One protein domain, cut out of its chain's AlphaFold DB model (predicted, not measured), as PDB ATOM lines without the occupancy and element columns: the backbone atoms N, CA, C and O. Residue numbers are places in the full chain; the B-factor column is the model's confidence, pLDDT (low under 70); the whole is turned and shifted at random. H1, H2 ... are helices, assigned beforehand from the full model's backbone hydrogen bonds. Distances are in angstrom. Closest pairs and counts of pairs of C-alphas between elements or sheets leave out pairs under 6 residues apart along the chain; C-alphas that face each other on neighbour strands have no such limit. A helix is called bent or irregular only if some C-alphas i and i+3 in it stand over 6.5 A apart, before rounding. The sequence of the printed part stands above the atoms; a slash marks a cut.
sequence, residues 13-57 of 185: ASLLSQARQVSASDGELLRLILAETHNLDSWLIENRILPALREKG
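What this domain is: This is residues 13 to 57 of the 185 residues of an uncharacterized protein of Candidatus Accumulibacter aalborgensis (UniProt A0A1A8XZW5). The longest helix, H3, is crossed over its first half by H1, and the short helix H2 makes a corner with the end of H1 and lies near the beginning of H3. The far end of H3 and the two residues after it, residues 50 to 57, stick out from this small three-helix body. The printed part has 45 residues with three named helices, in the order H1, H2, H3, and no named strand; the class is all helix. The whole is compact, with a radius of gyration of the C-alphas of 10.5 A, but elongated, spanning 33 by 18 by 17 A.

Where its parts are: H3 covers residues 40 to 55 and is 22.1 A long, from C-alpha 40 at (87.782, 120.133, 125.872) to C-alpha 55 at (85.049, 134.085, 142.821). It is irregular, but only just: C-alphas 47 and 50 are 6.6 A apart. H1 covers residues 13 to 25, 18.3 A long, and begins with C-alpha 13 at (92.788, 133.034, 125.152). H2 covers residues 28 to 34, 9.8 A long.

How they stand to each other: H3 and H1 touch, about perpendicular at 75 degrees; the closest C-alphas, of Leu 44 and Ala 19, are 6.6 A apart. H1 touches H3 with residues 15 to 20 alone. H2 is close to H3 but not clearly touching; the closest C-alphas, of Leu 32 and Leu 40, are 7.3 A apart. These two helices run opposite ways at a shallow tilt of 30 degrees. H1, with residues 20 to 24 alone, and H2 only just touch, and only at the corner by their link, with 3 pairs of C-alphas within 8 A; the closest, of Ser 23 and Leu 29, are 5.1 A apart. Their lines are about perpendicular, at 80 degrees. In H1 and H2 every O i to N i+4 pair is within hydrogen-bond range; in H3, 9 of 12 are.

The domain as a whole: The C-alphas of Leu 34 and Gly 57, the two farthest apart, are 33.3 A apart. Residues 50 to 57, of which 50 to 55 belong to H3, stand free. The printed part has no cut, and both links, H1 to H2 and H2 to H3, are tight. The mean pLDDT of the printed part is 89.3, and no printed residue is under 70.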
ATOM      1  N   ALA A  13      91.838 134.018 125.670       93.00
ATOM      2  CA  ALA A  13      92.788 133.034 125.152       93.00
ATOM      3  C   ALA A  13      93.938 132.740 126.126       93.00
ATOM      4  O   ALA A  13      94.373 131.592 126.243       93.00
ATOM      5  N   SER A  14      94.403 133.750 126.870       92.19
ATOM      6  CA  SER A  14      95.445 133.572 127.891       92.19
ATOM      7  C   SER A  14      94.941 132.716 129.053       92.19
ATOM      8  O   SER A  14      95.608 131.754 129.439       92.19
ATOM      9  N   LEU A  15      93.719 132.986 129.528       93.06
ATOM     10  CA  LEU A  15      93.047 132.186 130.555       93.06
ATOM     11  C   LEU A  15      92.870 130.729 130.115       93.06
ATOM     12  O   LEU A  15      93.144 129.809 130.885       93.06
ATOM     13  N   LEU A  16      92.447 130.506 128.867       93.50
ATOM     14  CA  LEU A  16      92.286 129.162 128.315       93.50
ATOM     15  C   LEU A  16      93.624 128.430 128.179       93.50
ATOM     16  O   LEU A  16      93.724 127.253 128.527       93.50
ATOM     17  N   SER A  17      94.669 129.126 127.728       91.94
ATOM     18  CA  SER A  17      96.022 128.571 127.638       91.94
ATOM     19  C   SER A  17      96.548 128.141 129.012       91.94
ATOM     20  O   SER A  17      97.052 127.027 129.161       91.94
ATOM     21  N   GLN A  18      96.344 128.962 130.046       90.50
ATOM     22  CA  GLN A  18      96.732 128.630 131.419       90.50
ATOM     23  C   GLN A  18      95.929 127.467 131.992       90.50
ATOM     24  O   GLN A  18      96.515 126.561 132.582       90.50
ATOM     25  N   ALA A  19      94.612 127.440 131.774       90.50
ATOM     26  CA  ALA A  19      93.780 126.313 132.180       90.50
ATOM     27  C   ALA A  19      94.278 125.001 131.554       90.50
ATOM     28  O   ALA A  19      94.459 124.015 132.264       90.50
ATOM     29  N   ARG A  20      94.596 125.005 130.252       91.12
ATOM     30  CA  ARG A  20      95.175 123.842 129.563       91.12
ATOM     31  C   ARG A  20      96.523 123.428 130.150       91.12
ATOM     32  O   ARG A  20      96.734 122.240 130.365       91.12
ATOM     33  N   GLN A  21      97.426 124.374 130.413       89.38
ATOM     34  CA  GLN A  21      98.745 124.077 130.987       89.38
ATOM     35  C   GLN A  21      98.635 123.448 132.379       89.38
ATOM     36  O   GLN A  21      99.278 122.432 132.649       89.38
ATOM     37  N   VAL A  22      97.780 124.002 133.242       86.94
ATOM     38  CA  VAL A  22      97.548 123.466 134.588       86.94
ATOM     39  C   VAL A  22      96.918 122.074 134.513       86.94
ATOM     40  O   VAL A  22      97.459 121.149 135.119       86.94
ATOM     41  N   SER A  23      95.866 121.888 133.710       86.44
ATOM     42  CA  SER A  23      95.223 120.578 133.523       86.44
ATOM     43  C   SER A  23      96.138 119.548 132.840       86.44
ATOM     44  O   SER A  23      95.987 118.344 133.030       86.44
ATOM     45  N   ALA A  24      97.105 119.977 132.024       86.31
ATOM     46  CA  ALA A  24      98.122 119.081 131.475       86.31
ATOM     47  C   ALA A  24      99.101 118.622 132.563       86.31
ATOM     48  O   ALA A  24      99.451 117.444 132.623       86.31
ATOM     49  N   SER A  25      99.518 119.543 133.437       85.69
ATOM     50  CA  SER A  25     100.491 119.270 134.498       85.69
ATOM     51  C   SER A  25      99.967 118.341 135.599       85.69
ATOM     52  O   SER A  25     100.743 117.572 136.160       85.69
ATOM     53  N   ASP A  26      98.660 118.371 135.889       84.69
ATOM     54  CA  ASP A  26      98.021 117.518 136.902       84.69
ATOM     55  C   ASP A  26      97.416 116.221 136.321       84.69
ATOM     56  O   ASP A  26      96.832 115.415 137.051       84.69
ATOM     57  N   GLY A  27      97.577 116.000 135.011       83.50
ATOM     58  CA  GLY A  27      97.067 114.837 134.288       83.50
ATOM     59  C   GLY A  27      95.553 114.846 134.041       83.50
ATOM     60  O   GLY A  27      95.044 113.897 133.442       83.50
ATOM     61  N   GLU A  28      94.818 115.885 134.451       87.81
ATOM     62  CA  GLU A  28      93.383 116.020 134.179       87.81
ATOM     63  C   GLU A  28      93.095 116.026 132.679       87.81
ATOM     64  O   GLU A  28      92.166 115.362 132.230       87.81
ATOM     65  N   LEU A  29      93.927 116.712 131.901       84.94
ATOM     66  CA  LEU A  29      93.781 116.808 130.455       84.94
ATOM     67  C   LEU A  29      93.747 115.422 129.799       84.94
ATOM     68  O   LEU A  29      92.871 115.132 128.989       84.94
ATOM     69  N   LEU A  30      94.667 114.540 130.200       85.56
ATOM     70  CA  LEU A  30      94.706 113.160 129.721       85.56
ATOM     71  C   LEU A  30      93.462 112.383 130.158       85.56
ATOM     72  O   LEU A  30      92.915 111.623 129.366       85.56
ATOM     73  N   ARG A  31      92.975 112.594 131.386       88.19
ATOM     74  CA  ARG A  31      91.747 111.946 131.872       88.19
ATOM     75  C   ARG A  31      90.516 112.383 131.080       88.19
ATOM     76  O   ARG A  31      89.687 111.534 130.780       88.19
ATOM     77  N   LEU A  32      90.410 113.661 130.720       88.50
ATOM     78  CA  LEU A  32      89.309 114.185 129.904       88.50
ATOM     79  C   LEU A  32      89.333 113.619 128.482       88.50
ATOM     80  O   LEU A  32      88.285 113.245 127.957       88.50
ATOM     81  N   ILE A  33      90.525 113.508 127.887       85.50
ATOM     82  CA  ILE A  33      90.714 112.889 126.568       85.50
ATOM     83  C   ILE A  33      90.318 111.408 126.610       85.50
ATOM     84  O   ILE A  33      89.566 110.952 125.755       85.50
ATOM     85  N   LEU A  34      90.776 110.666 127.624       87.81
ATOM     86  CA  LEU A  34      90.427 109.251 127.807       87.81
ATOM     87  C   LEU A  34      88.938 109.033 128.115       87.81
ATOM     88  O   LEU A  34      88.415 107.964 127.828       87.81
ATOM     89  N   ALA A  35      88.265 110.032 128.688       86.44
ATOM     90  CA  ALA A  35      86.823 110.035 128.917       86.44
ATOM     91  C   ALA A  35      86.013 110.508 127.692       86.44
ATOM     92  O   ALA A  35      84.830 110.802 127.835       86.44
ATOM     93  N   GLU A  36      86.644 110.621 126.518       84.88
ATOM     94  CA  GLU A  36      86.010 111.015 125.251       84.88
ATOM     95  C   GLU A  36      85.311 112.387 125.309       84.88
ATOM     96  O   GLU A  36      84.304 112.637 124.650       84.88
ATOM     97  N   THR A  37      85.858 113.331 126.081       84.31
ATOM     98  CA  THR A  37      85.314 114.695 126.130       84.31
ATOM     99  C   THR A  37      85.527 115.397 124.784       84.31
ATOM    100  O   THR A  37      86.637 115.814 124.458       84.31
ATOM    101  N   HIS A  38      84.454 115.566 124.007       76.06
ATOM    102  CA  HIS A  38      84.527 116.084 122.633       76.06
ATOM    103  C   HIS A  38      84.809 117.592 122.519       76.06
ATOM    104  O   HIS A  38      85.321 118.032 121.494       76.06
ATOM    105  N   ASN A  39      84.520 118.385 123.560       88.69
ATOM    106  CA  ASN A  39      84.759 119.835 123.582       88.69
ATOM    107  C   ASN A  39      85.573 120.231 124.810       88.69
ATOM    108  O   ASN A  39      85.061 120.803 125.774       88.69
ATOM    109  N   LEU A  40      86.861 119.901 124.769       91.25
ATOM    110  CA  LEU A  40      87.782 120.133 125.872       91.25
ATOM    111  C   LEU A  40      87.838 121.607 126.305       91.25
ATOM    112  O   LEU A  40      87.800 121.890 127.498       91.25
ATOM    113  N   ASP A  41      87.894 122.546 125.360       93.75
ATOM    114  CA  ASP A  41      87.947 123.975 125.691       93.75
ATOM    115  C   ASP A  41      86.678 124.450 126.374       93.75
ATOM    116  O   ASP A  41      86.748 125.148 127.382       93.75
ATOM    117  N   SER A  42      85.527 124.016 125.861       94.69
ATOM    118  CA  SER A  42      84.242 124.327 126.473       94.69
ATOM    119  C   SER A  42      84.198 123.811 127.910       94.69
ATOM    120  O   SER A  42      83.809 124.535 128.825       94.69
ATOM    121  N   TRP A  43      84.669 122.578 128.119       94.56
ATOM    122  CA  TRP A  43      84.749 121.971 129.441       94.56
ATOM    123  C   TRP A  43      85.686 122.748 130.373       94.56
ATOM    124  O   TRP A  43      85.312 123.027 131.512       94.56
ATOM    125  N   LEU A  44      86.881 123.130 129.907       94.38
ATOM    126  CA  LEU A  44      87.848 123.901 130.695       94.38
ATOM    127  C   LEU A  44      87.297 125.282 131.052       94.38
ATOM    128  O   LEU A  44      87.415 125.714 132.200       94.38
ATOM    129  N   ILE A  45      86.652 125.968 130.109       95.25
ATOM    130  CA  ILE A  45      86.003 127.248 130.385       95.25
ATOM    131  C   ILE A  45      84.971 127.062 131.497       95.25
ATOM    132  O   ILE A  45      85.059 127.727 132.530       95.25
ATOM    133  N   GLU A  46      84.054 126.114 131.336       94.88
ATOM    134  CA  GLU A  46      82.949 125.909 132.265       94.88
ATOM    135  C   GLU A  46      83.390 125.455 133.662       94.88
ATOM    136  O   GLU A  46      82.902 125.976 134.666       94.88
ATOM    137  N   ASN A  47      84.326 124.509 133.740       92.75
ATOM    138  CA  ASN A  47      84.662 123.813 134.986       92.75
ATOM    139  C   ASN A  47      85.888 124.390 135.694       92.75
ATOM    140  O   ASN A  47      86.090 124.139 136.884       92.75
ATOM    141  N   ARG A  48      86.726 125.149 134.981       90.88
ATOM    142  CA  ARG A  48      87.998 125.651 135.506       90.88
ATOM    143  C   ARG A  48      88.058 127.179 135.503       90.88
ATOM    144  O   ARG A  48      88.370 127.763 136.540       90.88
ATOM    145  N   ILE A  49      87.697 127.833 134.398       93.44
ATOM    146  CA  ILE A  49      87.845 129.293 134.250       93.44
ATOM    147  C   ILE A  49      86.665 130.055 134.870       93.44
ATOM    148  O   ILE A  49      86.876 130.950 135.690       93.44
ATOM    149  N   LEU A  50      85.420 129.696 134.537       92.81
ATOM    150  CA  LEU A  50      84.228 130.384 135.047       92.81
ATOM    151  C   LEU A  50      84.122 130.366 136.579       92.81
ATOM    152  O   LEU A  50      83.780 131.409 137.137       92.81
ATOM    153  N   PRO A  51      84.423 129.265 137.299       91.19
ATOM    154  CA  PRO A  51      84.405 129.283 138.759       91.19
ATOM    155  C   PRO A  51      85.401 130.294 139.338       91.19
ATOM    156  O   PRO A  51      85.048 131.044 140.246       91.19
ATOM    157  N   ALA A  52      86.609 130.381 138.771       90.31
ATOM    158  CA  ALA A  52      87.618 131.344 139.205       90.31
ATOM    159  C   ALA A  52      87.181 132.796 138.936       90.31
ATOM    160  O   ALA A  52      87.348 133.661 139.793       90.31
ATOM    161  N   LEU A  53      86.561 133.060 137.782       90.12
ATOM    162  CA  LEU A  53      86.003 134.374 137.440       90.12
ATOM    163  C   LEU A  53      84.833 134.773 138.350       90.12
ATOM    164  O   LEU A  53      84.748 135.926 138.777       90.12
ATOM    165  N   ARG A  54      83.957 133.828 138.705       89.00
ATOM    166  CA  ARG A  54      82.859 134.073 139.654       89.00
ATOM    167  C   ARG A  54      83.383 134.431 141.039       89.00
ATOM    168  O   ARG A  54      82.896 135.390 141.625       89.00
ATOM    169  N   GLU A  55      84.407 133.737 141.540       88.00
ATOM    170  CA  GLU A  55      85.049 134.085 142.821       88.00
ATOM    171  C   GLU A  55      85.622 135.514 142.824       88.00
ATOM    172  O   GLU A  55      85.700 136.148 143.874       88.00
ATOM    173  N   LYS A  56      85.988 136.039 141.651       87.12
ATOM    174  CA  LYS A  56      86.484 137.408 141.460       87.12
ATOM    175  C   LYS A  56      85.387 138.442 141.186       87.12
ATOM    176  O   LYS A  56      85.699 139.622 141.075       87.12
ATOM    177  N   GLY A  57      84.122 138.031 141.105       88.62
ATOM    178  CA  GLY A  57      82.994 138.945 140.933       88.62
ATOM    179  C   GLY A  57      82.727 139.387 139.493       88.62
ATOM    180  O   GLY A  57      82.005 140.364 139.307       88.62
TER     181      GLY A  57